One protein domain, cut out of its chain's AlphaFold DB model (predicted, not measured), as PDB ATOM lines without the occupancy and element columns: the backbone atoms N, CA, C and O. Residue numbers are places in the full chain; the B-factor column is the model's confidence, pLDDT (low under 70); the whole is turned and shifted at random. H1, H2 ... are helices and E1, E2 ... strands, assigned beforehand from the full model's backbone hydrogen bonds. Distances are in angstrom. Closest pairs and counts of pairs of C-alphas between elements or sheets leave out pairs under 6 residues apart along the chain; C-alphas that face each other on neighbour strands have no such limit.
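AT A GLANCE: This is residues 32 to 51, 63 to 75, 119 to 196 and 288 to 374 of the 849 residues of the protein "Multiple inositol-polyphosphate phosphatase / 2,3-bisphosphoglycerate 3-phosphatase" of Mytilus galloprovincialis (UniProt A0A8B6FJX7). A twisted sheet of five strands stands in the middle, with H4 packed along one face and H9 over the other; H2 packs on H4, and H7 on H9. After H9, residues 339 to 362 loop outward with no named element, and residues 349 to 354 stick out. The 198 printed residues have ten named helices and five named strands, in the order H1 E1 H2 H3 E2 H4 E3 H5 H6 H7 H8 E4 H9 H10 E5. The sheet, E3 E2 E4 E1 E5, is mixed, and so is the class, helices and strands. The whole is compact, with a radius of gyration of the C-alphas of 17.4 A and spans of 54 by 37 by 33 A.

IN THESE COORDINATES: Find C-alpha 34 at (112.477, 143.031, 128.767), where H1, residues 34 to 37, begins. Next come E1, 63 to 69, 20.1 A long; H2, 120 to 136, 24.3 A; H3, 138 to 143; E2, 148 to 152; and H4, 156 to 173, 25.7 A, beginning at (108.422, 129.754, 115.508). Read on through E3, 179 to 182; H5, 184 to 187; H6, 189 to 192; H7, 288 to 292; H8, 295 to 309, 20.8 A; E4, 322 to 327, 16.5 A; H9, 329 to 338, 14.1 A; H10, 363 to 366; and E5, 372 to 374, ending at (118.232, 149.766, 116.121).

HOW THE PARTS SIT: Start at the sheet: E3 and E2 are parallel (N 150 to O 179, 2.8 A), as are E2 and E4 (N 324 to O 149, 2.8 A) and E4 and E1 (N 68 to O 325, 2.8 A). E1 and E5 are antiparallel (N 67 to O 373, 2.8 A). E2, H4 and E3 form a strand-helix-strand unit, two parallel neighbour strands with a helix between, its crossover right-handed. H4 and H9 lie on opposite faces, three layers with the sheet between helices, at heights over the sheet of 9.2 A and 9.4 A. H2 touches H4 at a steep tilt of 42 degrees, the same way; the closest C-alphas, of Leu 127 and Gly 168, are 4.2 A apart. H3 touches H4's residues 172 to 173 alone, closest C-alphas Arg 142 and Ile 173, 6.3 A. H7 touches H9, C-alphas of Trp 291 and Pro 334 at 4.4 A, and H6 only just does, with 3 pairs of C-alphas within 8 A. H5 touches H8's residues 296 to 297 alone, C-alphas of Leu 186 and Tyr 297 at 5.5 A. H1 and H10 are close but not clearly touching, C-alphas of Val 37 and Leu 365 at 6.2 A. Every O i to N i+4 pair is within hydrogen-bond range in H2, H3 and H7, against 13 of 14 in H4, 10 of 11 in H8 and 4 of 6 in H9.

THE WHOLE: The C-alphas farthest apart, of Asn 315 and Asp 351, are 55.4 A apart. Look for three cuts: 51 to 63, 12.1 A; 75 to 119, 9.9 A; 196 to 288, 9.7 A. H8 to E4 and H9 to H10 are long links. Confidence is under 70 at residues 40 to 48, 184, 192, 194 and 312 to 320.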
ATOM      1  N   THR A  32     116.064 137.454 131.609       87.62
ATOM      2  CA  THR A  32     115.362 138.604 132.173       87.62
ATOM      3  C   THR A  32     114.249 139.069 131.228       87.62
ATOM      4  O   THR A  32     114.519 139.278 130.040       87.62
ATOM      5  N   PRO A  33     113.006 139.256 131.711       89.06
ATOM      6  CA  PRO A  33     111.962 139.927 130.944       89.06
ATOM      7  C   PRO A  33     112.374 141.349 130.558       89.06
ATOM      8  O   PRO A  33     112.943 142.087 131.365       89.06
ATOM      9  N   TYR A  34     112.032 141.761 129.344       90.31
ATOM     10  CA  TYR A  34     112.477 143.031 128.767       90.31
ATOM     11  C   TYR A  34     112.138 144.233 129.655       90.31
ATOM     12  O   TYR A  34     112.991 145.064 129.968       90.31
ATOM     13  N   PHE A  35     110.890 144.293 130.131       85.06
ATOM     14  CA  PHE A  35     110.389 145.424 130.916       85.06
ATOM     15  C   PHE A  35     110.818 145.429 132.385       85.06
ATOM     16  O   PHE A  35     110.330 146.237 133.173       85.06
ATOM     17  N   TRP A  36     111.691 144.506 132.787       84.00
ATOM     18  CA  TRP A  36     112.395 144.645 134.058       84.00
ATOM     19  C   TRP A  36     113.635 145.508 133.876       84.00
ATOM     20  O   TRP A  36     113.930 146.312 134.746       84.00
ATOM     21  N   VAL A  37     114.301 145.404 132.723       82.12
ATOM     22  CA  VAL A  37     115.432 146.266 132.363       82.12
ATOM     23  C   VAL A  37     114.941 147.637 131.903       82.12
ATOM     24  O   VAL A  37     115.506 148.656 132.295       82.12
ATOM     25  N   LYS A  38     113.873 147.679 131.094       78.50
ATOM     26  CA  LYS A  38     113.317 148.927 130.558       78.50
ATOM     27  C   LYS A  38     111.988 149.295 131.208       78.50
ATOM     28  O   LYS A  38     111.047 148.506 131.196       78.50
ATOM     29  N   ASN A  39     111.866 150.515 131.732       70.00
ATOM     30  CA  ASN A  39     110.613 150.951 132.340       70.00
ATOM     31  C   ASN A  39     109.536 151.169 131.263       70.00
ATOM     32  O   ASN A  39     109.670 151.996 130.362       70.00
ATOM     33  N   ILE A  40     108.425 150.444 131.393       65.06
ATOM     34  CA  ILE A  40     107.277 150.508 130.483       65.06
ATOM     35  C   ILE A  40     106.679 151.920 130.346       65.06
ATOM     36  O   ILE A  40     106.188 152.279 129.273       65.06
ATOM     37  N   ASN A  41     106.752 152.722 131.414       63.62
ATOM     38  CA  ASN A  41     106.197 154.075 131.485       63.62
ATOM     39  C   ASN A  41     107.181 155.155 131.028       63.62
ATOM     40  O   ASN A  41     106.825 156.333 130.996       63.62
ATOM     41  N   GLU A  42     108.416 154.783 130.699       67.06
ATOM     42  CA  GLU A  42     109.421 155.737 130.256       67.06
ATOM     43  C   GLU A  42     109.014 156.330 128.906       67.06
ATOM     44  O   GLU A  42     108.721 155.604 127.944       67.06
ATOM     45  N   THR A  43     108.949 157.661 128.862       59.81
ATOM     46  CA  THR A  43     108.656 158.432 127.655       59.81
ATOM     47  C   THR A  43     109.761 158.229 126.622       59.81
ATOM     48  O   THR A  43     110.883 157.887 126.965       59.81
ATOM     49  N   ILE A  44     109.444 158.395 125.337       62.06
ATOM     50  CA  ILE A  44     110.424 158.307 124.244       62.06
ATOM     51  C   ILE A  44     111.099 159.685 124.142       62.06
ATOM     52  O   ILE A  44     110.447 160.594 123.622       62.06
ATOM     53  N   PRO A  45     112.318 159.900 124.675       55.00
ATOM     54  CA  PRO A  45     112.707 161.250 125.088       55.00
ATOM     55  C   PRO A  45     113.277 162.139 123.971       55.00
ATOM     56  O   PRO A  45     113.196 163.355 124.101       55.00
ATOM     57  N   GLU A  46     113.814 161.584 122.872       55.12
ATOM     58  CA  GLU A  46     114.672 162.369 121.952       55.12
ATOM     59  C   GLU A  46     114.322 162.302 120.453       55.12
ATOM     60  O   GLU A  46     114.626 163.245 119.735       55.12
ATOM     61  N   ASP A  47     113.641 161.253 119.972       58.44
ATOM     62  CA  ASP A  47     113.374 161.027 118.533       58.44
ATOM     63  C   ASP A  47     111.872 161.040 118.194       58.44
ATOM     64  O   ASP A  47     111.382 160.240 117.390       58.44
ATOM     65  N   ARG A  48     111.094 161.902 118.859       67.44
ATOM     66  CA  ARG A  48     109.638 161.955 118.658       67.44
ATOM     67  C   ARG A  48     109.328 162.315 117.203       67.44
ATOM     68  O   ARG A  48     109.753 163.354 116.712       67.44
ATOM     69  N   ASP A  49     108.583 161.440 116.532       70.56
ATOM     70  CA  ASP A  49     108.269 161.528 115.103       70.56
ATOM     71  C   ASP A  49     109.505 161.500 114.182       70.56
ATOM     72  O   ASP A  49     109.468 162.048 113.084       70.56
ATOM     73  N   GLY A  50     110.597 160.850 114.606       77.12
ATOM     74  CA  GLY A  50     111.774 160.634 113.759       77.12
ATOM     75  C   GLY A  50     112.569 161.902 113.429       77.12
ATOM     76  O   GLY A  50     113.245 161.943 112.403       77.12
ATOM     77  N   SER A  51     112.477 162.933 114.270       83.88
ATOM     78  CA  SER A  51     113.251 164.174 114.148       83.88
ATOM     79  C   SER A  51     114.447 164.173 115.100       83.88
ATOM     80  O   SER A  51     114.313 163.748 116.244       83.88
ATOM     81  N   ASN A  63     115.586 156.074 106.941       89.88
ATOM     82  CA  ASN A  63     115.604 154.618 107.029       89.88
ATOM     83  C   ASN A  63     115.781 154.145 108.471       89.88
ATOM     84  O   ASN A  63     116.556 154.725 109.235       89.88
ATOM     85  N   VAL A  64     115.079 153.070 108.824       90.88
ATOM     86  CA  VAL A  64     115.109 152.447 110.148       90.88
ATOM     87  C   VAL A  64     115.314 150.950 110.026       90.88
ATOM     88  O   VAL A  64     114.552 150.264 109.347       90.88
ATOM     89  N   HIS A  65     116.313 150.453 110.749       94.00
ATOM     90  CA  HIS A  65     116.643 149.037 110.848       94.00
ATOM     91  C   HIS A  65     116.573 148.625 112.294       94.00
ATOM     92  O   HIS A  65     117.359 149.121 113.087       94.00
ATOM     93  N   TYR A  66     115.650 147.744 112.652       95.88
ATOM     94  CA  TYR A  66     115.602 147.183 113.998       95.88
ATOM     95  C   TYR A  66     115.720 145.672 113.929       95.88
ATOM     96  O   TYR A  66     114.934 145.023 113.249       95.88
ATOM     97  N   LEU A  67     116.666 145.120 114.677       98.00
ATOM     98  CA  LEU A  67     116.765 143.699 114.952       98.00
ATOM     99  C   LEU A  67     116.303 143.449 116.384       98.00
ATOM    100  O   LEU A  67     116.930 143.908 117.331       98.00
ATOM    101  N   PHE A  68     115.226 142.693 116.535       98.31
ATOM    102  CA  PHE A  68     114.714 142.226 117.814       98.31
ATOM    103  C   PHE A  68     115.153 140.783 118.053       98.31
ATOM    104  O   PHE A  68     114.997 139.915 117.196       98.31
ATOM    105  N   ARG A  69     115.638 140.469 119.249       97.25
ATOM    106  CA  ARG A  69     115.644 139.098 119.756       97.25
ATOM    107  C   ARG A  69     114.196 138.642 119.951       97.25
ATOM    108  O   ARG A  69     113.334 139.442 120.300       97.25
ATOM    109  N   HIS A  70     113.923 137.350 119.782       95.75
ATOM    110  CA  HIS A  70     112.631 136.781 120.167       95.75
ATOM    111  C   HIS A  70     112.228 137.133 121.617       95.75
ATOM    112  O   HIS A  70     113.067 137.323 122.507       95.75
ATOM    113  N   ALA A  71     110.925 137.139 121.867       94.88
ATOM    114  CA  ALA A  71     110.361 137.497 123.160       94.88
ATOM    115  C   ALA A  71     110.538 136.416 124.231       94.88
ATOM    116  O   ALA A  71     111.041 135.314 123.948       94.88
ATOM    117  N   ALA A  72     110.102 136.722 125.458       93.44
ATOM    118  CA  ALA A  72     110.076 135.759 126.552       93.44
ATOM    119  C   ALA A  72     109.366 134.463 126.141       93.44
ATOM    120  O   ALA A  72     108.294 134.464 125.530       93.44
ATOM    121  N   ARG A  73     109.997 133.331 126.457       90.81
ATOM    122  CA  ARG A  73     109.601 132.005 125.966       90.81
ATOM    123  C   ARG A  73     109.771 130.929 127.020       90.81
ATOM    124  O   ARG A  73     110.583 131.076 127.929       90.81
ATOM    125  N   TYR A  74     109.062 129.819 126.844       87.31
ATOM    126  CA  TYR A  74     109.227 128.627 127.669       87.31
ATOM    127  C   TYR A  74     110.663 128.072 127.585       87.31
ATOM    128  O   TYR A  74     111.346 128.251 126.556       87.31
ATOM    129  N   PRO A  75     111.142 127.396 128.649       86.75
ATOM    130  CA  PRO A  75     112.450 126.757 128.645       86.75
ATOM    131  C   PRO A  75     112.585 125.709 127.532       86.75
ATOM    132  O   PRO A  75     111.605 125.221 126.967       86.75
ATOM    133  N   SER A 119     105.878 132.928 125.426       89.94
ATOM    134  CA  SER A 119     104.998 132.985 126.592       89.94
ATOM    135  C   SER A 119     104.004 134.144 126.471       89.94
ATOM    136  O   SER A 119     104.175 135.049 125.656       89.94
ATOM    137  N   ALA A 120     102.986 134.168 127.335       88.62
ATOM    138  CA  ALA A 120     102.067 135.307 127.424       88.62
ATOM    139  C   ALA A 120     102.782 136.618 127.815       88.62
ATOM    140  O   ALA A 120     102.385 137.700 127.388       88.62
ATOM    141  N   VAL A 121     103.865 136.523 128.595       90.94
ATOM    142  CA  VAL A 121     104.728 137.672 128.897       90.94
ATOM    143  C   VAL A 121     105.433 138.145 127.628       90.94
ATOM    144  O   VAL A 121     105.402 139.334 127.339       90.94
ATOM    145  N   GLY A 122     105.968 137.226 126.819       93.69
ATOM    146  CA  GLY A 122     106.598 137.564 125.541       93.69
ATOM    147  C   GLY A 122     105.626 138.183 124.530       93.69
ATOM    148  O   GLY A 122     105.981 139.119 123.815       93.69
ATOM    149  N   ASP A 123     104.371 137.726 124.512       92.00
ATOM    150  CA  ASP A 123     103.304 138.352 123.724       92.00
ATOM    151  C   ASP A 123     103.105 139.824 124.103       92.00
ATOM    152  O   ASP A 123     103.001 140.684 123.225       92.00
ATOM    153  N   LYS A 124     103.062 140.110 125.410       93.50
ATOM    154  CA  LYS A 124     102.915 141.468 125.941       93.50
ATOM    155  C   LYS A 124     104.146 142.324 125.640       93.50
ATOM    156  O   LYS A 124     103.978 143.471 125.238       93.50
ATOM    157  N   GLU A 125     105.350 141.765 125.788       93.75
ATOM    158  CA  GLU A 125     106.615 142.423 125.438       93.75
ATOM    159  C   GLU A 125     106.598 142.950 124.007       93.75
ATOM    160  O   GLU A 125     106.747 144.149 123.776       93.75
ATOM    161  N   MET A 126     106.337 142.063 123.048       96.88
ATOM    162  CA  MET A 126     106.378 142.415 121.631       96.88
ATOM    163  C   MET A 126     105.252 143.355 121.224       96.88
ATOM    164  O   MET A 126     105.497 144.288 120.465       96.88
ATOM    165  N   LEU A 127     104.042 143.167 121.757       95.44
ATOM    166  CA  LEU A 127     102.934 144.092 121.517       95.44
ATOM    167  C   LEU A 127     103.292 145.510 121.975       95.44
ATOM    168  O   LEU A 127     103.134 146.470 121.226       95.44
ATOM    169  N   GLN A 128     103.836 145.654 123.179       93.56
ATOM    170  CA  GLN A 128     104.185 146.966 123.719       93.56
ATOM    171  C   GLN A 128     105.380 147.592 122.992       93.56
ATOM    172  O   GLN A 128     105.380 148.799 122.749       93.56
ATOM    173  N   LEU A 129     106.359 146.788 122.574       94.50
ATOM    174  CA  LEU A 129     107.449 147.242 121.710       94.50
ATOM    175  C   LEU A 129     106.942 147.742 120.352       94.50
ATOM    176  O   LEU A 129     107.379 148.797 119.893       94.50
ATOM    177  N   GLY A 130     105.977 147.048 119.746       94.25
ATOM    178  CA  GLY A 130     105.323 147.487 118.511       94.25
ATOM    179  C   GLY A 130     104.629 148.840 118.666       94.25
ATOM    180  O   GLY A 130     104.809 149.739 117.841       94.25
ATOM    181  N   GLU A 131     103.900 149.029 119.768       91.88
ATOM    182  CA  GLU A 131     103.250 150.306 120.080       91.88
ATOM    183  C   GLU A 131     104.267 151.432 120.301       91.88
ATOM    184  O   GLU A 131     104.082 152.553 119.825       91.88
ATOM    185  N   ARG A 132     105.353 151.159 121.030       90.25
ATOM    186  CA  ARG A 132     106.406 152.148 121.302       90.25
ATOM    187  C   ARG A 132     107.146 152.533 120.027       90.25
ATOM    188  O   ARG A 132     107.308 153.727 119.770       90.25
ATOM    189  N   PHE A 133     107.485 151.564 119.180       90.81
ATOM    190  CA  PHE A 133     108.060 151.813 117.860       90.81
ATOM    191  C   PHE A 133     107.130 152.674 116.993       90.81
ATOM    192  O   PHE A 133     107.549 153.695 116.443       90.81
ATOM    193  N   GLY A 134     105.841 152.320 116.939       89.44
ATOM    194  CA  GLY A 134     104.825 153.080 116.210       89.44
ATOM    195  C   GLY A 134     104.628 154.501 116.737       89.44
ATOM    196  O   GLY A 134     104.359 155.407 115.955       89.44
ATOM    197  N   LYS A 135     104.780 154.726 118.049       87.94
ATOM    198  CA  LYS A 135     104.737 156.067 118.664       87.94
ATOM    199  C   LYS A 135     106.006 156.868 118.373       87.94
ATOM    200  O   LYS A 135     105.902 158.069 118.151       87.94
ATOM    201  N   ARG A 136     107.175 156.219 118.363       86.94
ATOM    202  CA  ARG A 136     108.473 156.856 118.087       86.94
ATOM    203  C   ARG A 136     108.535 157.397 116.663       86.94
ATOM    204  O   ARG A 136     108.877 158.555 116.470       86.94
ATOM    205  N   PHE A 137     108.140 156.588 115.683       85.94
ATOM    206  CA  PHE A 137     108.291 156.904 114.257       85.94
ATOM    207  C   PHE A 137     106.953 157.176 113.555       85.94
ATOM    208  O   PHE A 137     106.810 156.936 112.355       85.94
ATOM    209  N   ARG A 138     105.946 157.656 114.294       85.00
ATOM    210  CA  ARG A 138     104.535 157.651 113.875       85.00
ATOM    211  C   ARG A 138     104.299 158.248 112.493       85.00
ATOM    212  O   ARG A 138     103.657 157.616 111.655       85.00
ATOM    213  N   ASN A 139     104.802 159.457 112.254       81.62
ATOM    214  CA  ASN A 139     104.583 160.160 110.991       81.62
ATOM    215  C   ASN A 139     105.303 159.474 109.823       81.62
ATOM    216  O   ASN A 139     104.715 159.312 108.754       81.62
ATOM    217  N   ASN A 140     106.543 159.023 110.020       83.56
ATOM    218  CA  ASN A 140     107.342 158.387 108.973       83.56
ATOM    219  C   ASN A 140     106.808 156.997 108.620       83.56
ATOM    220  O   ASN A 140     106.709 156.679 107.436       83.56
ATOM    221  N   VAL A 141     106.398 156.201 109.612       83.56
ATOM    222  CA  VAL A 141     105.815 154.876 109.361       83.56
ATOM    223  C   VAL A 141     104.457 155.009 108.667       83.56
ATOM    224  O   VAL A 141     104.194 154.282 107.718       83.56
ATOM    225  N   ARG A 142     103.618 155.986 109.050       82.88
ATOM    226  CA  ARG A 142     102.347 156.263 108.348       82.88
ATOM    227  C   ARG A 142     102.552 156.703 106.901       82.88
ATOM    228  O   ARG A 142     101.850 156.222 106.021       82.88
ATOM    229  N   LYS A 143     103.510 157.603 106.645       82.62
ATOM    230  CA  LYS A 143     103.842 158.060 105.281       82.62
ATOM    231  C   LYS A 143     104.358 156.925 104.394       82.62
ATOM    232  O   LYS A 143     104.175 156.974 103.184       82.62
ATOM    233  N   ASN A 144     104.986 155.919 104.996       79.00
ATOM    234  CA  ASN A 144     105.543 154.754 104.314       79.00
ATOM    235  C   ASN A 144     104.735 153.474 104.590       79.00
ATOM    236  O   ASN A 144     105.266 152.365 104.536       79.00
ATOM    237  N   ALA A 145     103.442 153.633 104.874       71.12
ATOM    238  CA  ALA A 145     102.467 152.554 104.922       71.12
ATOM    239  C   ALA A 145     102.580 151.675 103.663       71.12
ATOM    240  O   ALA A 145     102.519 152.188 102.547       71.12
ATOM    241  N   GLY A 146     102.784 150.362 103.822       74.44
ATOM    242  CA  GLY A 146     103.009 149.443 102.693       74.44
ATOM    243  C   GLY A 146     104.476 149.161 102.346       74.44
ATOM    244  O   GLY A 146     104.736 148.219 101.606       74.44
ATOM    245  N   LYS A 147     105.427 149.928 102.894       82.69
ATOM    246  CA  LYS A 147     106.875 149.819 102.623       82.69
ATOM    247  C   LYS A 147     107.680 149.301 103.823       82.69
ATOM    248  O   LYS A 147     108.854 149.614 104.000       82.69
ATOM    249  N   ILE A 148     107.016 148.555 104.706       87.88
ATOM    250  CA  ILE A 148     107.642 147.944 105.881       87.88
ATOM    251  C   ILE A 148     107.990 146.500 105.535       87.88
ATOM    252  O   ILE A 148     107.112 145.720 105.150       87.88
ATOM    253  N   ILE A 149     109.261 146.139 105.702       90.00
ATOM    254  CA  ILE A 149     109.731 144.761 105.593       90.00
ATOM    255  C   ILE A 149     109.865 144.178 106.992       90.00
ATOM    256  O   ILE A 149     110.561 144.723 107.847       90.00
ATOM    257  N   PHE A 150     109.245 143.022 107.191       93.31
ATOM    258  CA  PHE A 150     109.491 142.159 108.331       93.31
ATOM    259  C   PHE A 150     110.308 140.941 107.909       93.31
ATOM    260  O   PHE A 150     109.913 140.229 106.990       93.31
ATOM    261  N   GLU A 151     111.401 140.641 108.603       92.44
ATOM    262  CA  GLU A 151     112.168 139.412 108.359       92.44
ATOM    263  C   GLU A 151     112.295 138.611 109.650       92.44
ATOM    264  O   GLU A 151     112.448 139.157 110.741       92.44
ATOM    265  N   THR A 152     112.202 137.293 109.557       87.94
ATOM    266  CA  THR A 152     112.283 136.414 110.729       87.94
ATOM    267  C   THR A 152     113.261 135.283 110.471       87.94
ATOM    268  O   THR A 152     113.503 134.926 109.320       87.94
ATOM    269  N   THR A 153     113.799 134.676 111.528       81.75
ATOM    270  CA  THR A 153     114.337 133.313 111.394       81.75
ATOM    271  C   THR A 153     113.199 132.319 111.220       81.75
ATOM    272  O   THR A 153     112.038 132.613 111.534       81.75
ATOM    273  N   SER A 154     113.522 131.110 110.790       73.12
ATOM    274  CA  SER A 154     112.531 130.058 110.628       73.12
ATOM    275  C   SER A 154     111.871 129.620 111.936       73.12
ATOM    276  O   SER A 154     110.744 129.112 111.934       73.12
ATOM    277  N   LYS A 155     112.520 129.913 113.071       78.19
ATOM    278  CA  LYS A 155     112.066 129.532 114.406       78.19
ATOM    279  C   LYS A 155     110.724 130.165 114.754       78.19
ATOM    280  O   LYS A 155     110.543 131.378 114.736       78.19
ATOM    281  N   ASN A 156     109.786 129.327 115.193       74.31
ATOM    282  CA  ASN A 156     108.422 129.754 115.508       74.31
ATOM    283  C   ASN A 156     108.366 130.931 116.506       74.31
ATOM    284  O   ASN A 156     107.576 131.853 116.339       74.31
ATOM    285  N   ARG A 157     109.271 130.960 117.494       80.62
ATOM    286  CA  ARG A 157     109.390 132.067 118.458       80.62
ATOM    287  C   ARG A 157     109.657 133.431 117.804       80.62
ATOM    288  O   ARG A 157     109.070 134.409 118.241       80.62
ATOM    289  N   THR A 158     110.462 133.516 116.737       87.88
ATOM    290  CA  THR A 158     110.704 134.794 116.035       87.88
ATOM    291  C   THR A 158     109.500 135.206 115.192       87.88
ATOM    292  O   THR A 158     109.155 136.384 115.147       87.88
ATOM    293  N   LYS A 159     108.795 134.236 114.592       84.62
ATOM    294  CA  LYS A 159     107.543 134.477 113.853       84.62
ATOM    295  C   LYS A 159     106.418 134.972 114.772       84.62
ATOM    296  O   LYS A 159     105.721 135.928 114.429       84.62
ATOM    297  N   GLN A 160     106.278 134.373 115.957       84.94
ATOM    298  CA  GLN A 160     105.328 134.798 116.994       84.94
ATOM    299  C   GLN A 160     105.659 136.194 117.529       84.94
ATOM    300  O   GLN A 160     104.761 137.030 117.646       84.94
ATOM    301  N   SER A 161     106.942 136.479 117.774       96.44
ATOM    302  CA  SER A 161     107.394 137.811 118.190       96.44
ATOM    303  C   SER A 161     107.025 138.870 117.157       96.44
ATOM    304  O   SER A 161     106.371 139.854 117.496       96.44
ATOM    305  N   LYS A 162     107.327 138.604 115.878       96.94
ATOM    306  CA  LYS A 162     106.935 139.464 114.758       96.94
ATOM    307  C   LYS A 162     105.438 139.719 114.737       96.94
ATOM    308  O   LYS A 162     105.017 140.864 114.663       96.94
ATOM    309  N   SER A 163     104.626 138.667 114.836       92.88
ATOM    310  CA  SER A 163     103.167 138.804 114.803       92.88
ATOM    311  C   SER A 163     102.637 139.726 115.903       92.88
ATOM    312  O   SER A 163     101.738 140.524 115.642       92.88
ATOM    313  N   LYS A 164     103.170 139.622 117.125       97.19
ATOM    314  CA  LYS A 164     102.735 140.449 118.261       97.19
ATOM    315  C   LYS A 164     103.248 141.879 118.153       97.19
ATOM    316  O   LYS A 164     102.496 142.804 118.437       97.19
ATOM    317  N   PHE A 165     104.471 142.057 117.661       97.44
ATOM    318  CA  PHE A 165     105.011 143.371 117.343       97.44
ATOM    319  C   PHE A 165     104.178 144.089 116.276       97.44
ATOM    320  O   PHE A 165     103.806 145.244 116.470       97.44
ATOM    321  N   CYS A 166     103.822 143.405 115.182       94.75
ATOM    322  CA  CYS A 166     102.950 143.963 114.146       94.75
ATOM    323  C   CYS A 166     101.613 144.419 114.736       94.75
ATOM    324  O   CYS A 166     101.216 145.552 114.499       94.75
ATOM    325  N   LEU A 167     100.970 143.591 115.565       94.62
ATOM    326  CA  LEU A 167      99.715 143.962 116.225       94.62
ATOM    327  C   LEU A 167      99.861 145.243 117.067       94.62
ATOM    328  O   LEU A 167      99.033 146.146 116.984       94.62
ATOM    329  N   GLY A 168     100.942 145.349 117.842       95.00
ATOM    330  CA  GLY A 168     101.244 146.559 118.605       95.00
ATOM    331  C   GLY A 168     101.465 147.793 117.730       95.00
ATOM    332  O   GLY A 168     100.982 148.883 118.032       95.00
ATOM    333  N   LEU A 169     102.164 147.629 116.609       92.88
ATOM    334  CA  LEU A 169     102.360 148.701 115.642       92.88
ATOM    335  C   LEU A 169     101.014 149.166 115.062       92.88
ATOM    336  O   LEU A 169     100.719 150.365 115.055       92.88
ATOM    337  N   GLU A 170     100.167 148.225 114.648       92.88
ATOM    338  CA  GLU A 170      98.839 148.487 114.085       92.88
ATOM    339  C   GLU A 170      97.915 149.230 115.061       92.88
ATOM    340  O   GLU A 170      97.164 150.106 114.628       92.88
ATOM    341  N   ASN A 171      98.028 148.989 116.373       93.56
ATOM    342  CA  ASN A 171      97.283 149.745 117.390       93.56
ATOM    343  C   ASN A 171      97.552 151.263 117.328       93.56
ATOM    344  O   ASN A 171      96.714 152.063 117.745       93.56
ATOM    345  N   VAL A 172      98.713 151.690 116.820       89.69
ATOM    346  CA  VAL A 172      99.124 153.106 116.799       89.69
ATOM    347  C   VAL A 172      98.891 153.768 115.442       89.69
ATOM    348  O   VAL A 172      98.511 154.950 115.361       89.69
ATOM    349  N   ILE A 173      99.150 153.033 114.362       88.19
ATOM    350  CA  ILE A 173      99.132 153.571 112.996       88.19
ATOM    351  C   ILE A 173      98.009 153.005 112.120       88.19
ATOM    352  O   ILE A 173      97.906 153.409 110.965       88.19
ATOM    353  N   GLY A 174      97.157 152.135 112.662       87.50
ATOM    354  CA  GLY A 174      96.163 151.377 111.904       87.50
ATOM    355  C   GLY A 174      96.778 150.169 111.195       87.50
ATOM    356  O   GLY A 174      97.999 150.046 111.108       87.50
ATOM    357  N   LYS A 175      95.929 149.278 110.678       85.06
ATOM    358  CA  LYS A 175      96.353 148.097 109.915       85.06
ATOM    359  C   LYS A 175      97.139 148.511 108.669       85.06
ATOM    360  O   LYS A 175      96.677 149.376 107.926       85.06
ATOM    361  N   GLN A 176      98.294 147.892 108.431       73.44
ATOM    362  CA  GLN A 176      99.165 148.221 107.298       73.44
ATOM    363  C   GLN A 176      99.465 146.993 106.444       73.44
ATOM    364  O   GLN A 176      99.577 145.881 106.955       73.44
ATOM    365  N   SER A 177      99.639 147.203 105.138       76.31
ATOM    366  CA  SER A 177     100.279 146.194 104.291       76.31
ATOM    367  C   SER A 177     101.775 146.152 104.605       76.31
ATOM    368  O   SER A 177     102.394 147.193 104.845       76.31
ATOM    369  N   HIS A 178     102.358 144.961 104.634       81.88
ATOM    370  CA  HIS A 178     103.778 144.770 104.897       81.88
ATOM    371  C   HIS A 178     104.283 143.500 104.210       81.88
ATOM    372  O   HIS A 178     103.559 142.505 104.100       81.88
ATOM    373  N   THR A 179     105.552 143.491 103.826       84.62
ATOM    374  CA  THR A 179     106.201 142.290 103.290       84.62
ATOM    375  C   THR A 179     106.771 141.481 104.449       84.62
ATOM    376  O   THR A 179     107.327 142.045 105.387       84.62
ATOM    377  N   THR A 180     106.617 140.157 104.432       85.25
ATOM    378  CA  THR A 180     107.279 139.268 105.399       85.25
ATOM    379  C   THR A 180     108.136 138.250 104.661       85.25
ATOM    380  O   THR A 180     107.641 137.592 103.751       85.25
ATOM    381  N   SER A 181     109.381 138.070 105.094       81.25
ATOM    382  CA  SER A 181     110.284 137.022 104.610       81.25
ATOM    383  C   SER A 181     110.908 136.233 105.771       81.25
ATOM    384  O   SER A 181     110.812 136.605 106.945       81.25
ATOM    385  N   THR A 182     111.515 135.092 105.445       80.12
ATOM    386  CA  THR A 182     112.334 134.299 106.371       80.12
ATOM    387  C   THR A 182     113.748 134.205 105.809       80.12
ATOM    388  O   THR A 182     113.896 133.832 104.649       80.12
ATOM    389  N   ASP A 183     114.764 134.539 106.607       78.12
ATOM    390  CA  ASP A 183     116.168 134.525 106.170       78.12
ATOM    391  C   ASP A 183     117.102 134.070 107.301       78.12
ATOM    392  O   ASP A 183     117.619 134.857 108.097       78.12
ATOM    393  N   ASP A 184     117.315 132.758 107.369       66.38
ATOM    394  CA  ASP A 184     118.195 132.147 108.361       66.38
ATOM    395  C   ASP A 184     119.680 132.410 108.083       66.38
ATOM    396  O   ASP A 184     120.462 132.503 109.027       66.38
ATOM    397  N   ARG A 185     120.089 132.591 106.822       75.75
ATOM    398  CA  ARG A 185     121.495 132.885 106.494       75.75
ATOM    399  C   ARG A 185     121.908 134.260 107.006       75.75
ATOM    400  O   ARG A 185     123.040 134.436 107.445       75.75
ATOM    401  N   LEU A 186     120.984 135.216 106.977       83.69
ATOM    402  CA  LEU A 186     121.199 136.563 107.491       83.69
ATOM    403  C   LEU A 186     121.009 136.668 109.005       83.69
ATOM    404  O   LEU A 186     121.736 137.409 109.656       83.69
ATOM    405  N   LEU A 187     120.009 135.988 109.571       86.44
ATOM    406  CA  LEU A 187     119.600 136.184 110.970       86.44
ATOM    407  C   LEU A 187     120.104 135.083 111.920       86.44
ATOM    408  O   LEU A 187     119.980 135.221 113.138       86.44
ATOM    409  N   ARG A 188     120.699 134.012 111.385       84.25
ATOM    410  CA  ARG A 188     121.415 132.949 112.113       84.25
ATOM    411  C   ARG A 188     122.769 132.669 111.457       84.25
ATOM    412  O   ARG A 188     123.174 131.521 111.335       84.25
ATOM    413  N   TYR A 189     123.466 133.717 111.016       81.38
ATOM    414  CA  TYR A 189     124.735 133.621 110.279       81.38
ATOM    415  C   TYR A 189     125.781 132.695 110.936       81.38
ATOM    416  O   TYR A 189     126.549 132.045 110.232       81.38
ATOM    417  N   TYR A 190     125.768 132.571 112.267       80.19
ATOM    418  CA  TYR A 190     126.634 131.674 113.037       80.19
ATOM    419  C   TYR A 190     126.404 130.190 112.703       80.19
ATOM    420  O   TYR A 190     127.362 129.432 112.598       80.19
ATOM    421  N   ASP A 191     125.161 129.781 112.425       70.25
ATOM    422  CA  ASP A 191     124.802 128.407 112.040       70.25
ATOM    423  C   ASP A 191     125.250 128.041 110.615       70.25
ATOM    424  O   ASP A 191     125.188 126.878 110.218       70.25
ATOM    425  N   TYR A 192     125.678 129.034 109.832       69.56
ATOM    426  CA  TYR A 192     126.135 128.866 108.451       69.56
ATOM    427  C   TYR A 192     127.625 129.174 108.287       69.56
ATOM    428  O   TYR A 192     128.127 129.191 107.162       69.56
ATOM    429  N   CYS A 193     128.341 129.403 109.389       72.94
ATOM    430  CA  CYS A 193     129.754 129.726 109.369       72.94
ATOM    431  C   CYS A 193     130.589 128.513 109.795       72.94
ATOM    432  O   CYS A 193     130.733 128.245 110.985       72.94
ATOM    433  N   GLY A 194     131.149 127.784 108.823       66.06
ATOM    434  CA  GLY A 194     131.897 126.545 109.076       66.06
ATOM    435  C   GLY A 194     133.033 126.720 110.088       66.06
ATOM    436  O   GLY A 194     133.138 125.943 111.032       66.06
ATOM    437  N   LYS A 195     133.814 127.798 109.951       74.19
ATOM    438  CA  LYS A 195     134.887 128.139 110.895       74.19
ATOM    439  C   LYS A 195     134.396 128.365 112.330       74.19
ATOM    440  O   LYS A 195     134.999 127.847 113.258       74.19
ATOM    441  N   TYR A 196     133.293 129.092 112.524       77.75
ATOM    442  CA  TYR A 196     132.706 129.296 113.856       77.75
ATOM    443  C   TYR A 196     132.216 127.982 114.465       77.75
ATOM    444  O   TYR A 196     132.475 127.705 115.632       77.75
ATOM    445  N   ASN A 288     137.594 136.338 118.013       93.88
ATOM    446  CA  ASN A 288     137.325 137.215 116.869       93.88
ATOM    447  C   ASN A 288     136.260 136.639 115.929       93.88
ATOM    448  O   ASN A 288     135.442 137.388 115.402       93.88
ATOM    449  N   ILE A 289     136.245 135.315 115.742       90.88
ATOM    450  CA  ILE A 289     135.293 134.670 114.837       90.88
ATOM    451  C   ILE A 289     133.837 134.930 115.247       90.88
ATOM    452  O   ILE A 289     132.991 135.079 114.368       90.88
ATOM    453  N   ASN A 290     133.555 135.099 116.547       93.00
ATOM    454  CA  ASN A 290     132.216 135.365 117.073       93.00
ATOM    455  C   ASN A 290     131.588 136.579 116.381       93.00
ATOM    456  O   ASN A 290     130.576 136.442 115.696       93.00
ATOM    457  N   TRP A 291     132.226 137.750 116.466       95.19
ATOM    458  CA  TRP A 291     131.718 138.966 115.829       95.19
ATOM    459  C   TRP A 291     131.896 138.950 114.308       95.19
ATOM    460  O   TRP A 291     131.057 139.496 113.590       95.19
ATOM    461  N   GLN A 292     132.943 138.298 113.788       93.81
ATOM    462  CA  GLN A 292     133.194 138.218 112.344       93.81
ATOM    463  C   GLN A 292     132.078 137.477 111.600       93.81
ATOM    464  O   GLN A 292     131.760 137.839 110.465       93.81
ATOM    465  N   THR A 293     131.429 136.492 112.235       89.56
ATOM    466  CA  THR A 293     130.279 135.795 111.636       89.56
ATOM    467  C   THR A 293     129.127 136.744 111.279       89.56
ATOM    468  O   THR A 293     128.414 136.503 110.304       89.56
ATOM    469  N   SER A 294     128.999 137.881 111.978       95.19
ATOM    470  CA  SER A 294     127.976 138.903 111.708       95.19
ATOM    471  C   SER A 294     128.149 139.630 110.369       95.19
ATOM    472  O   SER A 294     127.273 140.398 109.966       95.19
ATOM    473  N   CYS A 295     129.239 139.363 109.642       92.69
ATOM    474  CA  CYS A 295     129.530 139.928 108.328       92.69
ATOM    475  C   CYS A 295     128.355 139.829 107.335       92.69
ATOM    476  O   CYS A 295     128.083 140.770 106.586       92.69
ATOM    477  N   ALA A 296     127.620 138.710 107.342       86.44
ATOM    478  CA  ALA A 296     126.461 138.529 106.464       86.44
ATOM    479  C   ALA A 296     125.392 139.608 106.704       86.44
ATOM    480  O   ALA A 296     124.791 140.123 105.763       86.44
ATOM    481  N   TYR A 297     125.202 139.987 107.968       94.44
ATOM    482  CA  TYR A 297     124.260 141.016 108.382       94.44
ATOM    483  C   TYR A 297     124.795 142.426 108.116       94.44
ATOM    484  O   TYR A 297     124.121 143.251 107.495       94.44
ATOM    485  N   THR A 298     126.018 142.710 108.569       95.50
ATOM    486  CA  THR A 298     126.594 144.060 108.525       95.50
ATOM    487  C   THR A 298     126.861 144.523 107.094       95.50
ATOM    488  O   THR A 298     126.486 145.642 106.748       95.50
ATOM    489  N   SER A 299     127.382 143.661 106.218       90.69
ATOM    490  CA  SER A 299     127.587 144.001 104.801       90.69
ATOM    491  C   SER A 299     126.280 144.399 104.093       90.69
ATOM    492  O   SER A 299     126.248 145.388 103.354       90.69
ATOM    493  N   ARG A 300     125.167 143.697 104.366       90.25
ATOM    494  CA  ARG A 300     123.833 144.052 103.847       90.25
ATOM    495  C   ARG A 300     123.355 145.395 104.400       90.25
ATOM    496  O   ARG A 300     122.863 146.218 103.626       90.25
ATOM    497  N   LEU A 301     123.511 145.622 105.706       93.06
ATOM    498  CA  LEU A 301     123.127 146.867 106.375       93.06
ATOM    499  C   LEU A 301     123.839 148.084 105.758       93.06
ATOM    500  O   LEU A 301     123.183 149.039 105.339       93.06
ATOM    501  N   PHE A 302     125.168 148.026 105.625       93.56
ATOM    502  CA  PHE A 302     125.957 149.111 105.032       93.56
ATOM    503  C   PHE A 302     125.616 149.345 103.561       93.56
ATOM    504  O   PHE A 302     125.399 150.489 103.161       93.56
ATOM    505  N   LYS A 303     125.511 148.278 102.753       89.38
ATOM    506  CA  LYS A 303     125.133 148.382 101.332       89.38
ATOM    507  C   LYS A 303     123.833 149.160 101.149       89.38
ATOM    508  O   LYS A 303     123.697 149.972 100.236       89.38
ATOM    509  N   MET A 304     122.875 148.905 102.019       87.69
ATOM    510  CA  MET A 304     121.572 149.524 101.950       87.69
ATOM    511  C   MET A 304     121.599 150.988 102.416       87.69
ATOM    512  O   MET A 304     121.032 151.836 101.732       87.69
ATOM    513  N   PHE A 305     122.340 151.336 103.475       91.12
ATOM    514  CA  PHE A 305     122.550 152.750 103.813       91.12
ATOM    515  C   PHE A 305     123.275 153.522 102.701       91.12
ATOM    516  O   PHE A 305     122.835 154.614 102.345       91.12
ATOM    517  N   ARG A 306     124.297 152.936 102.058       90.19
ATOM    518  CA  ARG A 306     124.946 153.535 100.872       90.19
ATOM    519  C   ARG A 306     123.950 153.812  99.754       90.19
ATOM    520  O   ARG A 306     124.007 154.865  99.128       90.19
ATOM    521  N   ASN A 307     123.053 152.869  99.476       87.19
ATOM    522  CA  ASN A 307     122.054 153.023  98.421       87.19
ATOM    523  C   ASN A 307     121.128 154.225  98.680       87.19
ATOM    524  O   ASN A 307     120.831 154.966  97.742       87.19
ATOM    525  N   VAL A 308     120.737 154.447  99.940       86.50
ATOM    526  CA  VAL A 308     119.939 155.612 100.360       86.50
ATOM    527  C   VAL A 308     120.731 156.908 100.199       86.50
ATOM    528  O   VAL A 308     120.231 157.860  99.603       86.50
ATOM    529  N   VAL A 309     121.968 156.940 100.705       88.25
ATOM    530  CA  VAL A 309     122.842 158.125 100.659       88.25
ATOM    531  C   VAL A 309     123.149 158.538  99.218       88.25
ATOM    532  O   VAL A 309     123.131 159.722  98.894       88.25
ATOM    533  N   ASN A 310     123.356 157.561  98.332       85.75
ATOM    534  CA  ASN A 310     123.670 157.784  96.921       85.75
ATOM    535  C   ASN A 310     122.437 158.083  96.046       85.75
ATOM    536  O   ASN A 310     122.578 158.227  94.833       85.75
ATOM    537  N   GLY A 311     121.230 158.154  96.619       73.69
ATOM    538  CA  GLY A 311     120.020 158.550  95.894       73.69
ATOM    539  C   GLY A 311     119.574 157.579  94.795       73.69
ATOM    540  O   GLY A 311     118.975 158.009  93.808       73.69
ATOM    541  N   LYS A 312     119.858 156.275  94.930       64.31
ATOM    542  CA  LYS A 312     119.385 155.268  93.963       64.31
ATOM    543  C   LYS A 312     117.848 155.157  93.979       64.31
ATOM    544  O   LYS A 312     117.221 155.342  95.018       64.31
ATOM    545  N   GLN A 313     117.233 154.869  92.823       55.31
ATOM    546  CA  GLN A 313     115.768 154.811  92.667       55.31
ATOM    547  C   GLN A 313     115.133 153.554  93.285       55.31
ATOM    548  O   GLN A 313     115.696 152.469  93.182       55.31
ATOM    549  N   HIS A 314     113.905 153.703  93.810       52.03
ATOM    550  CA  HIS A 314     113.057 152.722  94.525       52.03
ATOM    551  C   HIS A 314     112.831 151.336  93.867       52.03
ATOM    552  O   HIS A 314     112.172 150.499  94.474       52.03
ATOM    553  N   ASN A 315     113.365 151.065  92.673       46.47
ATOM    554  CA  ASN A 315     113.231 149.774  91.986       46.47
ATOM    555  C   ASN A 315     114.310 148.738  92.386       46.47
ATOM    556  O   ASN A 315     114.271 147.610  91.900       46.47
ATOM    557  N   GLU A 316     115.263 149.082  93.265       51.34
ATOM    558  CA  GLU A 316     116.199 148.125  93.885       51.34
ATOM    559  C   GLU A 316     115.665 147.610  95.242       51.34
ATOM    560  O   GLU A 316     115.216 148.393  96.074       51.34
ATOM    561  N   THR A 317     115.814 146.306  95.523       49.44
ATOM    562  CA  THR A 317     115.330 145.566  96.721       49.44
ATOM    563  C   THR A 317     115.825 146.093  98.088       49.44
ATOM    564  O   THR A 317     115.446 145.573  99.133       49.44
ATOM    565  N   TYR A 318     116.687 147.115  98.113       52.75
ATOM    566  CA  TYR A 318     117.407 147.599  99.300       52.75
ATOM    567  C   TYR A 318     117.170 149.090  99.590       52.75
ATOM    568  O   TYR A 318     118.064 149.767 100.090       52.75
ATOM    569  N   LEU A 319     116.008 149.632  99.230       60.31
ATOM    570  CA  LEU A 319     115.667 151.047  99.453       60.31
ATOM    571  C   LEU A 319     114.443 151.237 100.355       60.31
ATOM    572  O   LEU A 319     113.906 152.341 100.443       60.31
ATOM    573  N   GLU A 320     113.996 150.175 101.029       69.69
ATOM    574  CA  GLU A 320     112.828 150.280 101.894       69.69
ATOM    575  C   GLU A 320     113.132 151.085 103.173       69.69
ATOM    576  O   GLU A 320     114.172 150.892 103.811       69.69
ATOM    577  N   PRO A 321     112.226 151.995 103.572       79.12
ATOM    578  CA  PRO A 321     112.425 152.917 104.686       79.12
ATOM    579  C   PRO A 321     112.361 152.242 106.064       79.12
ATOM    580  O   PRO A 321     112.882 152.793 107.031       79.12
ATOM    581  N   PHE A 322     111.745 151.063 106.187       88.56
ATOM    582  CA  PHE A 322     111.601 150.367 107.470       88.56
ATOM    583  C   PHE A 322     111.836 148.866 107.316       88.56
ATOM    584  O   PHE A 322     111.026 148.173 106.702       88.56
ATOM    585  N   VAL A 323     112.903 148.352 107.929       92.62
ATOM    586  CA  VAL A 323     113.185 146.914 107.997       92.62
ATOM    587  C   VAL A 323     113.270 146.481 109.454       92.62
ATOM    588  O   VAL A 323     114.074 146.984 110.239       92.62
ATOM    589  N   ILE A 324     112.405 145.544 109.819       95.94
ATOM    590  CA  ILE A 324     112.202 145.095 111.192       95.94
ATOM    591  C   ILE A 324     112.399 143.582 111.230       95.94
ATOM    592  O   ILE A 324     111.640 142.816 110.642       95.94
ATOM    593  N   GLN A 325     113.443 143.140 111.909       97.69
ATOM    594  CA  GLN A 325     113.939 141.775 111.851       97.69
ATOM    595  C   GLN A 325     113.839 141.103 113.218       97.69
ATOM    596  O   GLN A 325     113.935 141.767 114.246       97.69
ATOM    597  N   PHE A 326     113.677 139.780 113.235       97.88
ATOM    598  CA  PHE A 326     113.543 138.999 114.465       97.88
ATOM    599  C   PHE A 326     114.515 137.815 114.482       97.88
ATOM    600  O   PHE A 326     114.362 136.876 113.695       97.88
ATOM    601  N   GLY A 327     115.479 137.849 115.405       94.88
ATOM    602  CA  GLY A 327     116.556 136.871 115.588       94.88
ATOM    603  C   GLY A 327     116.675 136.335 117.021       94.88
ATOM    604  O   GLY A 327     115.688 136.221 117.757       94.88
ATOM    605  N   HIS A 328     117.896 135.977 117.421       94.19
ATOM    606  CA  HIS A 328     118.208 135.332 118.706       94.19
ATOM    607  C   HIS A 328     119.256 136.128 119.491       94.19
ATOM    608  O   HIS A 328     119.801 137.111 118.989       94.19
ATOM    609  N   THR A 329     119.549 135.705 120.724       91.38
ATOM    610  CA  THR A 329     120.667 136.265 121.509       91.38
ATOM    611  C   THR A 329     121.972 136.161 120.725       91.38
ATOM    612  O   THR A 329     122.683 137.148 120.569       91.38
ATOM    613  N   ASP A 330     122.189 134.990 120.133       89.00
ATOM    614  CA  ASP A 330     123.323 134.602 119.297       89.00
ATOM    615  C   ASP A 330     123.402 135.413 117.988       89.00
ATOM    616  O   ASP A 330     124.399 135.367 117.285       89.00
ATOM    617  N   THR A 331     122.358 136.178 117.645       94.44
ATOM    618  CA  THR A 331     122.384 137.142 116.534       94.44
ATOM    619  C   THR A 331     122.765 138.542 117.016       94.44
ATOM    620  O   THR A 331     123.452 139.275 116.310       94.44
ATOM    621  N   ILE A 332     122.285 138.951 118.194       95.62
ATOM    622  CA  ILE A 332     122.394 140.338 118.663       95.62
ATOM    623  C   ILE A 332     123.724 140.601 119.376       95.62
ATOM    624  O   ILE A 332     124.335 141.644 119.155       95.62
ATOM    625  N   ILE A 333     124.207 139.649 120.181       95.75
ATOM    626  CA  ILE A 333     125.455 139.805 120.936       95.75
ATOM    627  C   ILE A 333     126.667 139.909 119.994       95.75
ATOM    628  O   ILE A 333     127.455 140.845 120.173       95.75
ATOM    629  N   PRO A 334     126.811 139.076 118.940       96.81
ATOM    630  CA  PRO A 334     127.916 139.264 118.005       96.81
ATOM    631  C   PRO A 334     127.830 140.576 117.210       96.81
ATOM    632  O   PRO A 334     128.851 141.113 116.797       96.81
ATOM    633  N   LEU A 335     126.631 141.144 117.026       97.75
ATOM    634  CA  LEU A 335     126.482 142.469 116.420       97.75
ATOM    635  C   LEU A 335     126.909 143.586 117.376       97.75
ATOM    636  O   LEU A 335     127.611 144.499 116.950       97.75
ATOM    637  N   TYR A 336     126.550 143.515 118.662       96.88
ATOM    638  CA  TYR A 336     127.064 144.466 119.652       96.88
ATOM    639  C   TYR A 336     128.592 144.481 119.660       96.88
ATOM    640  O   TYR A 336     129.195 145.553 119.639       96.88
ATOM    641  N   THR A 337     129.206 143.298 119.625       97.12
ATOM    642  CA  THR A 337     130.665 143.167 119.614       97.12
ATOM    643  C   THR A 337     131.299 143.628 118.305       97.12
ATOM    644  O   THR A 337     132.310 144.323 118.348       97.12
ATOM    645  N   ALA A 338     130.670 143.364 117.153       97.19
ATOM    646  CA  ALA A 338     131.118 143.892 115.863       97.19
ATOM    647  C   ALA A 338     131.161 145.429 115.861       97.19
ATOM    648  O   ALA A 338     132.126 146.026 115.390       97.19
ATOM    649  N   PHE A 339     130.154 146.085 116.450       97.06
ATOM    650  CA  PHE A 339     130.131 147.543 116.583       97.06
ATOM    651  C   PHE A 339     130.962 148.077 117.763       97.06
ATOM    652  O   PHE A 339     131.001 149.289 117.966       97.06
ATOM    653  N   GLY A 340     131.662 147.224 118.517       95.81
ATOM    654  CA  GLY A 340     132.514 147.637 119.636       95.81
ATOM    655  C   GLY A 340     131.744 148.120 120.872       95.81
ATOM    656  O   GLY A 340     132.294 148.854 121.691       95.81
ATOM    657  N   LEU A 341     130.468 147.750 121.007       96.25
ATOM    658  CA  LEU A 341     129.633 148.109 122.153       96.25
ATOM    659  C   LEU A 341     129.893 147.180 123.340       96.25
ATOM    660  O   LEU A 341     130.097 145.980 123.158       96.25
ATOM    661  N   PHE A 342     129.812 147.713 124.561       95.19
ATOM    662  CA  PHE A 342     129.990 146.935 125.799       95.19
ATOM    663  C   PHE A 342     131.338 146.195 125.860       95.19
ATOM    664  O   PHE A 342     131.416 145.067 126.342       95.19
ATOM    665  N   ASN A 343     132.386 146.798 125.292       93.88
ATOM    666  CA  ASN A 343     133.732 146.247 125.331       93.88
ATOM    667  C   ASN A 343     134.405 146.623 126.654       93.88
ATOM    668  O   ASN A 343     134.812 147.770 126.850       93.88
ATOM    669  N   ASP A 344     134.500 145.660 127.562       92.69
ATOM    670  CA  ASP A 344     135.173 145.853 128.837       92.69
ATOM    671  C   ASP A 344     136.689 145.998 128.675       92.69
ATOM    672  O   ASP A 344     137.317 145.391 127.809       92.69
ATOM    673  N   SER A 345     137.298 146.792 129.559       87.94
ATOM    674  CA  SER A 345     138.757 146.990 129.571       87.94
ATOM    675  C   SER A 345     139.539 145.708 129.889       87.94
ATOM    676  O   SER A 345     140.699 145.577 129.498       87.94
ATOM    677  N   GLN A 346     138.908 144.760 130.586       90.56
ATOM    678  CA  GLN A 346     139.453 143.446 130.895       90.56
ATOM    679  C   GLN A 346     138.552 142.355 130.322       90.56
ATOM    680  O   GLN A 346     137.330 142.486 130.292       90.56
ATOM    681  N   LYS A 347     139.162 141.240 129.906       94.62
ATOM    682  CA  LYS A 347     138.413 140.045 129.504       94.62
ATOM    683  C   LYS A 347     137.658 139.469 130.696       94.62
ATOM    684  O   LYS A 347     138.158 139.514 131.818       94.62
ATOM    685  N   LEU A 348     136.501 138.867 130.448       94.44
ATOM    686  CA  LEU A 348     135.742 138.159 131.475       94.44
ATOM    687  C   LEU A 348     136.349 136.760 131.659       94.44
ATOM    688  O   LEU A 348     136.247 135.908 130.772       94.44
ATOM    689  N   LEU A 349     137.017 136.546 132.791       94.75
ATOM    690  CA  LEU A 349     137.730 135.317 133.147       94.75
ATOM    691  C   LEU A 349     137.194 134.739 134.458       94.75
ATOM    692  O   LEU A 349     136.500 135.414 135.225       94.75
ATOM    693  N   ALA A 350     137.548 133.484 134.728       94.12
ATOM    694  CA  ALA A 350     137.160 132.807 135.958       94.12
ATOM    695  C   ALA A 350     137.802 133.398 137.225       94.12
ATOM    696  O   ALA A 350     137.273 133.223 138.314       94.12
ATOM    697  N   ASP A 351     138.934 134.088 137.118       93.44
ATOM    698  CA  ASP A 351     139.710 134.570 138.267       93.44
ATOM    699  C   ASP A 351     139.554 136.075 138.542       93.44
ATOM    700  O   ASP A 351     140.194 136.609 139.448       93.44
ATOM    701  N   ASN A 352     138.692 136.776 137.795       93.94
ATOM    702  CA  ASN A 352     138.586 138.234 137.868       93.94
ATOM    703  C   ASN A 352     137.169 138.789 138.093       93.94
ATOM    704  O   ASN A 352     136.918 139.962 137.807       93.94
ATOM    705  N   TYR A 353     136.259 138.002 138.683       93.75
ATOM    706  CA  TYR A 353     134.909 138.464 139.056       93.75
ATOM    707  C   TYR A 353     134.925 139.784 139.845       93.75
ATOM    708  O   TYR A 353     134.188 140.712 139.516       93.75
ATOM    709  N   LEU A 354     135.802 139.907 140.850       90.94
ATOM    710  CA  LEU A 354     135.883 141.108 141.692       90.94
ATOM    711  C   LEU A 354     136.281 142.369 140.909       90.94
ATOM    712  O   LEU A 354     135.810 143.456 141.238       90.94
ATOM    713  N   MET A 355     137.107 142.227 139.867       91.00
ATOM    714  CA  MET A 355     137.506 143.338 138.992       91.00
ATOM    715  C   MET A 355     136.395 143.702 137.995       91.00
ATOM    716  O   MET A 355     136.276 144.859 137.601       91.00
ATOM    717  N   ASN A 356     135.535 142.739 137.652       90.69
ATOM    718  CA  ASN A 356     134.458 142.872 136.668       90.69
ATOM    719  C   ASN A 356     133.052 142.993 137.289       90.69
ATOM    720  O   ASN A 356     132.039 142.718 136.629       90.69
ATOM    721  N   LYS A 357     132.947 143.452 138.547       87.69
ATOM    722  CA  LYS A 357     131.644 143.716 139.192       87.69
ATOM    723  C   LYS A 357     130.806 144.741 138.417       87.69
ATOM    724  O   LYS A 357     129.611 144.529 138.236       87.69
ATOM    725  N   ASN A 358     131.457 145.777 137.884       87.50
ATOM    726  CA  ASN A 358     130.832 146.866 137.123       87.50
ATOM    727  C   ASN A 358     131.019 146.729 135.602       87.50
ATOM    728  O   ASN A 358     131.029 147.730 134.886       87.50
ATOM    729  N   ARG A 359     131.210 145.499 135.110       92.81
ATOM    730  CA  ARG A 359     131.353 145.212 133.677       92.81
ATOM    731  C   ARG A 359     130.177 145.755 132.864       92.81
ATOM    732  O   ARG A 359     129.022 145.738 133.299       92.81
ATOM    733  N   THR A 360     130.480 146.182 131.653       93.12
ATOM    734  CA  THR A 360     129.522 146.632 130.648       93.12
ATOM    735  C   THR A 360     128.979 145.466 129.824       93.12
ATOM    736  O   THR A 360     127.802 145.498 129.454       93.12
ATOM    737  N   PHE A 361     129.765 144.399 129.604       94.56
ATOM    738  CA  PHE A 361     129.292 143.137 129.032       94.56
ATOM    739  C   PHE A 361     128.490 142.356 130.077       94.56
ATOM    740  O   PHE A 361     128.959 141.411 130.713       94.56
ATOM    741  N   ARG A 362     127.250 142.796 130.284       92.88
ATOM    742  CA  ARG A 362     126.316 142.205 131.237       92.88
ATOM    743  C   ARG A 362     125.049 141.782 130.514       92.88
ATOM    744  O   ARG A 362     124.161 142.598 130.260       92.88
ATOM    745  N   THR A 363     124.969 140.506 130.142       91.62
ATOM    746  CA  THR A 363     123.922 139.973 129.253       91.62
ATOM    747  C   THR A 363     122.521 140.092 129.833       91.62
ATOM    748  O   THR A 363     121.557 140.187 129.076       91.62
ATOM    749  N   SER A 364     122.407 140.203 131.154       89.31
ATOM    750  CA  SER A 364     121.155 140.510 131.842       89.31
ATOM    751  C   SER A 364     120.587 141.900 131.574       89.31
ATOM    752  O   SER A 364     119.373 142.082 131.647       89.31
ATOM    753  N   LEU A 365     121.436 142.853 131.185       89.62
ATOM    754  CA  LEU A 365     121.052 144.218 130.825       89.62
ATOM    755  C   LEU A 365     121.019 144.432 129.311       89.62
ATOM    756  O   LEU A 365     120.116 145.089 128.795       89.62
ATOM    757  N   ILE A 366     121.997 143.886 128.586       91.69
ATOM    758  CA  ILE A 366     122.162 144.170 127.150       91.69
ATOM    759  C   ILE A 366     121.421 143.165 126.263       91.69
ATOM    760  O   ILE A 366     120.983 143.509 125.165       91.69
ATOM    761  N   GLY A 367     121.236 141.935 126.749       92.62
ATOM    762  CA  GLY A 367     120.579 140.846 126.034       92.62
ATOM    763  C   GLY A 367     119.414 140.193 126.787       92.62
ATOM    764  O   GLY A 367     119.349 138.963 126.748       92.62
ATOM    765  N   PRO A 368     118.488 140.923 127.449       93.62
ATOM    766  CA  PRO A 368     117.264 140.328 127.994       93.62
ATOM    767  C   PRO A 368     116.382 139.740 126.880       93.62
ATOM    768  O   PRO A 368     116.683 139.849 125.682       93.62
ATOM    769  N   PHE A 369     115.279 139.084 127.237       93.75
ATOM    770  CA  PHE A 369     114.255 138.764 126.239       93.75
ATOM    771  C   PHE A 369     113.814 140.028 125.505       93.75
ATOM    772  O   PHE A 369     113.859 141.114 126.071       93.75
ATOM    773  N   SER A 370     113.429 139.900 124.234       96.00
ATOM    774  CA  SER A 370     113.036 141.043 123.394       96.00
ATOM    775  C   SER A 370     114.095 142.152 123.237       96.00
ATOM    776  O   SER A 370     113.771 143.233 122.736       96.00
ATOM    777  N   ALA A 371     115.354 141.901 123.630       96.25
ATOM    778  CA  ALA A 371     116.464 142.825 123.404       96.25
ATOM    779  C   ALA A 371     116.518 143.265 121.941       96.25
ATOM    780  O   ALA A 371     116.192 142.481 121.047       96.25
ATOM    781  N   ASN A 372     116.911 144.508 121.687       96.00
ATOM    782  CA  ASN A 372     116.857 145.064 120.342       96.00
ATOM    783  C   ASN A 372     118.040 145.968 120.012       96.00
ATOM    784  O   ASN A 372     118.547 146.684 120.871       96.00
ATOM    785  N   LEU A 373     118.441 145.923 118.742       97.31
ATOM    786  CA  LEU A 373     119.469 146.755 118.135       97.31
ATOM    787  C   LEU A 373     118.839 147.537 116.983       97.31
ATOM    788  O   LEU A 373     118.367 146.942 116.014       97.31
ATOM    789  N   GLY A 374     118.814 148.858 117.099       95.50
ATOM    790  CA  GLY A 374     118.232 149.766 116.121       95.50
ATOM    791  C   GLY A 374     119.279 150.646 115.445       95.50
ATOM    792  O   GLY A 374     120.176 151.145 116.109       95.50
TER     793      GLY A 374